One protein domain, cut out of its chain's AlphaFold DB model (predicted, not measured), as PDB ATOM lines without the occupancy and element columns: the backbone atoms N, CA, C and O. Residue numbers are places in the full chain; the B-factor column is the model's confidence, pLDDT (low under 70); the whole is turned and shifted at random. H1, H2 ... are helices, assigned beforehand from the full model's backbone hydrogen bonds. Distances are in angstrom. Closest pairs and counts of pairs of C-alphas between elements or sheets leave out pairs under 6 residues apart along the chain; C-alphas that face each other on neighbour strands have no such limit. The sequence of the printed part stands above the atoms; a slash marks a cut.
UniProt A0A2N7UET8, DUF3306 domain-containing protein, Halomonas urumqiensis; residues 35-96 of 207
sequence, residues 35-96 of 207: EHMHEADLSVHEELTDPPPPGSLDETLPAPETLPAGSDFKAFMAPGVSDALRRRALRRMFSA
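This is residues 35 to 96 of the 207 residues of the protein "DUF3306 domain-containing protein" of Halomonas urumqiensis (UniProt A0A2N7UET8). The longest helix, H4, makes the core of a small, loop-rich body, with the single-turn helix H3 packed on residues 85 to 89 of H4 and the equally short H2 near H4. A long link, residues 61 to 73, swings out beside H4 on its way from H2 to H3, while another, residues 44 to 56, leads away from this body to H1, whose residues 35 to 41 stick out free. The printed part has 62 residues with four named helices, H1, H2, H3 and H4 in chain order, and no named strand; the class is all helix, though only 29 of the 62 residues are in named elements. It is only just compact, close to loose, with a radius of gyration of the C-alphas of 12.5 A and spans of 38 by 27 by 16 A.

Find C-alpha 35 at (224.726, 288.517, 249.183); from there H1, residues 35 to 43, runs 13.3 A to C-alpha 43 at (222.042, 288.815, 262.164). Go on to Leu 57, where H2, residues 57 to 60, begins. Next look at Lys 74, where H3, residues 74 to 77, begins. Then find C-alpha 83 at (205.526, 283.892, 267.804), where H4, residues 83 to 94, sets out and runs 16.4 A to C-alpha 94 at (212.380, 278.174, 254.070).

Begin at H4 and look at its residues 85 to 89, with which alone it touches H3; the closest C-alphas of the two helices are those of Phe 76 and Arg 86, 5.6 A apart. H2 is close to H4 but not clearly touching it: their closest C-alphas, those of Asp 58 and Leu 85, are 7.0 A apart. H2 and H3 are apart. H1 touches no helix and is apart from H2, H3 and H4. On the backbone you will find every O i to N i+4 pair within hydrogen-bond range in H4 and 4 of 5 in H1; H2 and H3 are too short for such a pair, and each has its one O i to N i+3 pair within range.

The two C-alphas farthest apart are those of Glu 35 and Gly 55, 39.2 A. The printed part has no cut. The links from H1 to H2 and from H2 to H3 are long, 13 residues each, and the link from H3 to H4 is tight, with 5 residues. Read the B-factor column for the model's confidence: the mean pLDDT of the printed part is 72.8, residues 35 to 56 and residue 59 are under 70, and H1 has a mean of 40 beside 90 for H4.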
ATOM      1  N   GLU A  35     224.283 289.564 248.258       38.03
ATOM      2  CA  GLU A  35     224.726 288.517 249.183       38.03
ATOM      3  C   GLU A  35     224.753 289.015 250.645       38.03
ATOM      4  O   GLU A  35     224.300 288.301 251.537       38.03
ATOM      5  N   HIS A  36     225.092 290.288 250.903       37.53
ATOM      6  CA  HIS A  36     225.078 290.866 252.260       37.53
ATOM      7  C   HIS A  36     223.723 291.429 252.744       37.53
ATOM      8  O   HIS A  36     223.572 291.672 253.937       37.53
ATOM      9  N   MET A  37     222.715 291.645 251.893       35.00
ATOM     10  CA  MET A  37     221.366 292.077 252.312       35.00
ATOM     11  C   MET A  37     220.542 290.901 252.821       35.00
ATOM     12  O   MET A  37     219.701 291.088 253.696       35.00
ATOM     13  N   HIS A  38     220.787 289.694 252.305       42.25
ATOM     14  CA  HIS A  38     220.275 288.486 252.942       42.25
ATOM     15  C   HIS A  38     221.039 288.184 254.234       42.25
ATOM     16  O   HIS A  38     220.418 287.746 255.187       42.25
ATOM     17  N   GLU A  39     222.334 288.491 254.331       37.69
ATOM     18  CA  GLU A  39     223.113 288.211 255.547       37.69
ATOM     19  C   GLU A  39     222.909 289.240 256.680       37.69
ATOM     20  O   GLU A  39     222.859 288.870 257.854       37.69
ATOM     21  N   ALA A  40     222.672 290.516 256.358       38.03
ATOM     22  CA  ALA A  40     222.426 291.568 257.350       38.03
ATOM     23  C   ALA A  40     221.021 291.516 257.987       38.03
ATOM     24  O   ALA A  40     220.845 292.004 259.104       38.03
ATOM     25  N   ASP A  41     220.034 290.896 257.331       41.94
ATOM     26  CA  ASP A  41     218.723 290.597 257.941       41.94
ATOM     27  C   ASP A  41     218.741 289.280 258.749       41.94
ATOM     28  O   ASP A  41     217.879 289.026 259.591       41.94
ATOM     29  N   LEU A  42     219.768 288.443 258.550       49.38
ATOM     30  CA  LEU A  42     219.957 287.208 259.314       49.38
ATOM     31  C   LEU A  42     220.560 287.471 260.704       49.38
ATOM     32  O   LEU A  42     220.199 286.767 261.646       49.38
ATOM     33  N   SER A  43     221.391 288.508 260.877       41.62
ATOM     34  CA  SER A  43     222.042 288.815 262.164       41.62
ATOM     35  C   SER A  43     221.228 289.711 263.109       41.62
ATOM     36  O   SER A  43     221.428 289.670 264.318       41.62
ATOM     37  N   VAL A  44     220.298 290.527 262.597       41.53
ATOM     38  CA  VAL A  44     219.559 291.524 263.411       41.53
ATOM     39  C   VAL A  44     218.347 290.920 264.144       41.53
ATOM     40  O   VAL A  44     217.763 291.544 265.029       41.53
ATOM     41  N   HIS A  45     217.955 289.684 263.832       48.94
ATOM     42  CA  HIS A  45     216.780 289.035 264.432       48.94
ATOM     43  C   HIS A  45     217.093 287.854 265.354       48.94
ATOM     44  O   HIS A  45     216.171 287.152 265.772       48.94
ATOM     45  N   GLU A  46     218.360 287.637 265.702       50.34
ATOM     46  CA  GLU A  46     218.741 286.665 266.737       50.34
ATOM     47  C   GLU A  46     218.569 287.234 268.165       50.34
ATOM     48  O   GLU A  46     218.468 286.482 269.131       50.34
ATOM     49  N   GLU A  47     218.417 288.557 268.298       44.50
ATOM     50  CA  GLU A  47     218.401 289.281 269.581       44.50
ATOM     51  C   GLU A  47     217.020 289.842 269.987       44.50
ATOM     52  O   GLU A  47     216.914 290.727 270.827       44.50
ATOM     53  N   LEU A  48     215.919 289.334 269.426       49.19
ATOM     54  CA  LEU A  48     214.562 289.636 269.913       49.19
ATOM     55  C   LEU A  48     213.917 288.366 270.468       49.19
ATOM     56  O   LEU A  48     212.904 287.875 269.970       49.19
ATOM     57  N   THR A  49     214.544 287.809 271.506       59.75
ATOM     58  CA  THR A  49     213.931 286.759 272.326       59.75
ATOM     59  C   THR A  49     213.031 287.434 273.355       59.75
ATOM     60  O   THR A  49     213.424 287.635 274.502       59.75
ATOM     61  N   ASP A  50     211.833 287.835 272.932       63.41
ATOM     62  CA  ASP A  50     210.775 288.169 273.885       63.41
ATOM     63  C   ASP A  50     210.452 286.881 274.671       63.41
ATOM     64  O   ASP A  50     210.275 285.826 274.044       63.41
ATOM     65  N   PRO A  51     210.450 286.900 276.017       63.03
ATOM     66  CA  PRO A  51     210.195 285.700 276.801       63.03
ATOM     67  C   PRO A  51     208.818 285.128 276.444       63.03
ATOM     68  O   PRO A  51     207.867 285.892 276.240       63.03
ATOM     69  N   PRO A  52     208.689 283.792 276.353       63.56
ATOM     70  CA  PRO A  52     207.452 283.180 275.908       63.56
ATOM     71  C   PRO A  52     206.302 283.561 276.851       63.56
ATOM     72  O   PRO A  52     206.486 283.595 278.075       63.56
ATOM     73  N   PRO A  53     205.103 283.849 276.315       67.00
ATOM     74  CA  PRO A  53     203.950 284.161 277.144       67.00
ATOM     75  C   PRO A  53     203.624 282.976 278.076       67.00
ATOM     76  O   PRO A  53     203.757 281.814 277.672       67.00
ATOM     77  N   PRO A  54     203.180 283.233 279.322       59.50
ATOM     78  CA  PRO A  54     202.867 282.169 280.273       59.50
ATOM     79  C   PRO A  54     201.734 281.287 279.727       59.50
ATOM     80  O   PRO A  54     200.655 281.784 279.407       59.50
ATOM     81  N   GLY A  55     201.987 279.978 279.617       62.94
ATOM     82  CA  GLY A  55     201.070 279.009 279.001       62.94
ATOM     83  C   GLY A  55     201.388 278.644 277.546       62.94
ATOM     84  O   GLY A  55     200.576 277.978 276.906       62.94
ATOM     85  N   SER A  56     202.540 279.069 277.015       65.62
ATOM     86  CA  SER A  56     202.992 278.635 275.691       65.62
ATOM     87  C   SER A  56     203.310 277.133 275.644       65.62
ATOM     88  O   SER A  56     203.805 276.554 276.610       65.62
ATOM     89  N   LEU A  57     203.053 276.505 274.495       73.31
ATOM     90  CA  LEU A  57     203.396 275.101 274.225       73.31
ATOM     91  C   LEU A  57     204.875 274.907 273.852       73.31
ATOM     92  O   LEU A  57     205.267 273.822 273.419       73.31
ATOM     93  N   ASP A  58     205.698 275.935 274.036       72.06
ATOM     94  CA  ASP A  58     207.098 275.963 273.620       72.06
ATOM     95  C   ASP A  58     207.938 274.879 274.311       72.06
ATOM     96  O   ASP A  58     208.841 274.325 273.694       72.06
ATOM     97  N   GLU A  59     207.605 274.506 275.552       69.56
ATOM     98  CA  GLU A  59     208.297 273.440 276.297       69.56
ATOM     99  C   GLU A  59     207.985 272.027 275.775       69.56
ATOM    100  O   GLU A  59     208.709 271.075 276.063       69.56
ATOM    101  N   THR A  60     206.898 271.872 275.015       78.44
ATOM    102  CA  THR A  60     206.454 270.570 274.492       78.44
ATOM    103  C   THR A  60     207.027 270.256 273.113       78.44
ATOM    104  O   THR A  60     207.022 269.096 272.694       78.44
ATOM    105  N   LEU A  61     207.510 271.277 272.400       82.00
ATOM    106  CA  LEU A  61     207.985 271.161 271.028       82.00
ATOM    107  C   LEU A  61     209.519 271.105 270.979       82.00
ATOM    108  O   LEU A  61     210.191 271.813 271.730       82.00
ATOM    109  N   PRO A  62     210.105 270.278 270.093       83.44
ATOM    110  CA  PRO A  62     211.550 270.244 269.908       83.44
ATOM    111  C   PRO A  62     212.059 271.567 269.320       83.44
ATOM    112  O   PRO A  62     211.331 272.277 268.625       83.44
ATOM    113  N   ALA A  63     213.333 271.884 269.557       84.75
ATOM    114  CA  ALA A  63     213.958 273.061 268.962       84.75
ATOM    115  C   ALA A  63     213.905 272.977 267.419       84.75
ATOM    116  O   ALA A  63     214.333 271.969 266.859       84.75
ATOM    117  N   PRO A  64     213.429 274.016 266.710       82.69
ATOM    118  CA  PRO A  64     213.204 273.946 265.265       82.69
ATOM    119  C   PRO A  64     214.495 273.730 264.467       82.69
ATOM    120  O   PRO A  64     214.464 273.088 263.424       82.69
ATOM    121  N   GLU A  65     215.639 274.193 264.978       80.94
ATOM    122  CA  GLU A  65     216.941 274.068 264.307       80.94
ATOM    123  C   GLU A  65     217.441 272.620 264.197       80.94
ATOM    124  O   GLU A  65     218.240 272.307 263.317       80.94
ATOM    125  N   THR A  66     216.977 271.716 265.066       82.88
ATOM    126  CA  THR A  66     217.408 270.308 265.046       82.88
ATOM    127  C   THR A  66     216.625 269.467 264.043       82.88
ATOM    128  O   THR A  66     216.979 268.312 263.800       82.88
ATOM    129  N   LEU A  67     215.570 270.026 263.444       84.00
ATOM    130  CA  LEU A  67     214.728 269.305 262.506       84.00
ATOM    131  C   LEU A  67     215.392 269.201 261.117       84.00
ATOM    132  O   LEU A  67     215.968 270.179 260.613       84.00
ATOM    133  N   PRO A  68     215.335 268.017 260.476       82.00
ATOM    134  CA  PRO A  68     215.841 267.834 259.123       82.00
ATOM    135  C   PRO A  68     214.979 268.578 258.098       82.00
ATOM    136  O   PRO A  68     213.815 268.898 258.334       82.00
ATOM    137  N   ALA A  69     215.557 268.826 256.924       78.12
ATOM    138  CA  ALA A  69     214.816 269.346 255.783       78.12
ATOM    139  C   ALA A  69     213.650 268.397 255.432       78.12
ATOM    140  O   ALA A  69     213.834 267.181 255.392       78.12
ATOM    141  N   GLY A  70     212.445 268.945 255.243       77.94
ATOM    142  CA  GLY A  70     211.234 268.163 254.961       77.94
ATOM    143  C   GLY A  70     210.502 267.589 256.186       77.94
ATOM    144  O   GLY A  70     209.581 266.792 256.016       77.94
ATOM    145  N   SER A  71     210.866 267.976 257.414       85.06
ATOM    146  CA  SER A  71     210.083 267.652 258.616       85.06
ATOM    147  C   SER A  71     208.711 268.340 258.636       85.06
ATOM    148  O   SER A  71     208.536 269.410 258.056       85.06
ATOM    149  N   ASP A  72     207.751 267.779 259.377       87.38
ATOM    150  CA  ASP A  72     206.445 268.411 259.579       87.38
ATOM    151  C   ASP A  72     206.541 269.594 260.564       87.38
ATOM    152  O   ASP A  72     206.827 269.420 261.750       87.38
ATOM    153  N   PHE A  73     206.281 270.809 260.071       89.06
ATOM    154  CA  PHE A  73     206.270 272.044 260.866       89.06
ATOM    155  C   PHE A  73     204.871 272.436 261.369       89.06
ATOM    156  O   PHE A  73     204.727 273.432 262.084       89.06
ATOM    157  N   LYS A  74     203.824 271.661 261.051       89.69
ATOM    158  CA  LYS A  74     202.433 271.969 261.420       89.69
ATOM    159  C   LYS A  74     202.239 272.115 262.929       89.69
ATOM    160  O   LYS A  74     201.446 272.950 263.364       89.69
ATOM    161  N   ALA A  75     202.989 271.354 263.729       88.94
ATOM    162  CA  ALA A  75     202.944 271.430 265.188       88.94
ATOM    163  C   ALA A  75     203.312 272.829 265.724       88.94
ATOM    164  O   ALA A  75     202.683 273.309 266.664       88.94
ATOM    165  N   PHE A  76     204.245 273.532 265.070       89.31
ATOM    166  CA  PHE A  76     204.669 274.890 265.443       89.31
ATOM    167  C   PHE A  76     203.669 275.979 265.026       89.31
ATOM    168  O   PHE A  76     203.769 277.122 265.466       89.31
ATOM    169  N   MET A  77     202.693 275.645 264.177       89.62
ATOM    170  CA  MET A  77     201.646 276.571 263.743       89.62
ATOM    171  C   MET A  77     200.393 276.524 264.623       89.62
ATOM    172  O   MET A  77     199.499 277.358 264.449       89.62
ATOM    173  N   ALA A  78     200.321 275.591 265.574       89.12
ATOM    174  CA  ALA A  78     199.183 275.446 266.469       89.12
ATOM    175  C   ALA A  78     198.918 276.726 267.299       89.12
ATOM    176  O   ALA A  78     199.840 277.509 267.575       89.12
ATOM    177  N   PRO A  79     197.656 276.978 267.696       84.75
ATOM    178  CA  PRO A  79     197.352 278.033 268.655       84.75
ATOM    179  C   PRO A  79     198.030 277.718 269.998       84.75
ATOM    180  O   PRO A  79     197.986 276.581 270.461       84.75
ATOM    181  N   GLY A  80     198.666 278.717 270.614       84.06
ATOM    182  CA  GLY A  80     199.412 278.554 271.871       84.06
ATOM    183  C   GLY A  80     200.923 278.347 271.712       84.06
ATOM    184  O   GLY A  80     201.628 278.316 272.714       84.06
ATOM    185  N   VAL A  81     201.439 278.253 270.484       87.38
ATOM    186  CA  VAL A  81     202.885 278.339 270.209       87.38
ATOM    187  C   VAL A  81     203.305 279.804 270.129       87.38
ATOM    188  O   VAL A  81     202.621 280.582 269.450       87.38
ATOM    189  N   SER A  82     204.410 280.176 270.787       88.25
ATOM    190  CA  SER A  82     204.906 281.553 270.760       88.25
ATOM    191  C   SER A  82     205.284 282.007 269.348       88.25
ATOM    192  O   SER A  82     205.715 281.225 268.493       88.25
ATOM    193  N   ASP A  83     205.153 283.309 269.095       87.50
ATOM    194  CA  ASP A  83     205.526 283.892 267.804       87.50
ATOM    195  C   ASP A  83     207.025 283.754 267.524       87.50
ATOM    196  O   ASP A  83     207.419 283.561 266.374       87.50
ATOM    197  N   ALA A  84     207.862 283.801 268.564       87.25
ATOM    198  CA  ALA A  84     209.299 283.597 268.439       87.25
ATOM    199  C   ALA A  84     209.615 282.179 267.934       87.25
ATOM    200  O   ALA A  84     210.352 282.022 266.957       87.25
ATOM    201  N   LEU A  85     209.006 281.147 268.530       88.19
ATOM    202  CA  LEU A  85     209.212 279.758 268.116       88.19
ATOM    203  C   LEU A  85     208.654 279.497 266.707       88.19
ATOM    204  O   LEU A  85     209.309 278.851 265.886       88.19
ATOM    205  N   ARG A  86     207.490 280.078 266.391       89.69
ATOM    206  CA  ARG A  86     206.866 280.016 265.061       89.69
ATOM    207  C   ARG A  86     207.758 280.624 263.977       89.69
ATOM    208  O   ARG A  86     207.943 280.013 262.927       89.69
ATOM    209  N   ARG A  87     208.345 281.803 264.221       90.88
ATOM    210  CA  ARG A  87     209.263 282.464 263.274       90.88
ATOM    211  C   ARG A  87     210.530 281.645 263.044       90.88
ATOM    212  O   ARG A  87     210.959 281.526 261.900       90.88
ATOM    213  N   ARG A  88     211.099 281.041 264.094       90.88
ATOM    214  CA  ARG A  88     212.279 280.164 263.976       90.88
ATOM    215  C   ARG A  88     211.976 278.910 263.157       90.88
ATOM    216  O   ARG A  88     212.713 278.596 262.229       90.88
ATOM    217  N   ALA A  89     210.848 278.257 263.427       90.94
ATOM    218  CA  ALA A  89     210.371 277.119 262.642       90.94
ATOM    219  C   ALA A  89     210.192 277.469 261.153       90.94
ATOM    220  O   ALA A  89     210.679 276.747 260.285       90.94
ATOM    221  N   LEU A  90     209.559 278.608 260.852       90.62
ATOM    222  CA  LEU A  90     209.386 279.086 259.477       90.62
ATOM    223  C   LEU A  90     210.718 279.404 258.794       90.62
ATOM    224  O   LEU A  90     210.918 279.016 257.645       90.62
ATOM    225  N   ARG A  91     211.644 280.068 259.492       90.19
ATOM    226  CA  ARG A  91     212.978 280.364 258.955       90.19
ATOM    227  C   ARG A  91     213.689 279.072 258.563       90.19
ATOM    228  O   ARG A  91     214.124 278.939 257.425       90.19
ATOM    229  N   ARG A  92     213.709 278.083 259.462       90.50
ATOM    230  CA  ARG A  92     214.299 276.771 259.186       90.50
ATOM    231  C   ARG A  92     213.651 276.079 257.985       90.50
ATOM    232  O   ARG A  92     214.373 275.511 257.165       90.50
ATOM    233  N   MET A  93     212.320 276.128 257.886       89.12
ATOM    234  CA  MET A  93     211.550 275.557 256.779       89.12
ATOM    235  C   MET A  93     211.969 276.173 255.439       89.12
ATOM    236  O   MET A  93     212.333 275.431 254.531       89.12
ATOM    237  N   PHE A  94     212.006 277.504 255.322       88.75
ATOM    238  CA  PHE A  94     212.380 278.174 254.070       88.75
ATOM    239  C   PHE A  94     213.868 278.028 253.718       88.75
ATOM    240  O   PHE A  94     214.202 277.959 252.539       88.75
ATOM    241  N   SER A  95     214.755 277.878 254.705       88.50
ATOM    242  CA  SER A  95     216.179 277.592 254.473       88.50
ATOM    243  C   SER A  95     216.474 276.135 254.085       88.50
ATOM    244  O   SER A  95     217.612 275.809 253.761       88.50
ATOM    245  N   ALA A  96     215.493 275.226 254.121       84.62
ATOM    246  CA  ALA A  96     215.709 273.792 253.914       84.62
ATOM    247  C   ALA A  96     215.983 273.366 252.451       84.62
ATOM    248  O   ALA A  96     216.052 272.172 252.180       84.62
TER     249      ALA A  96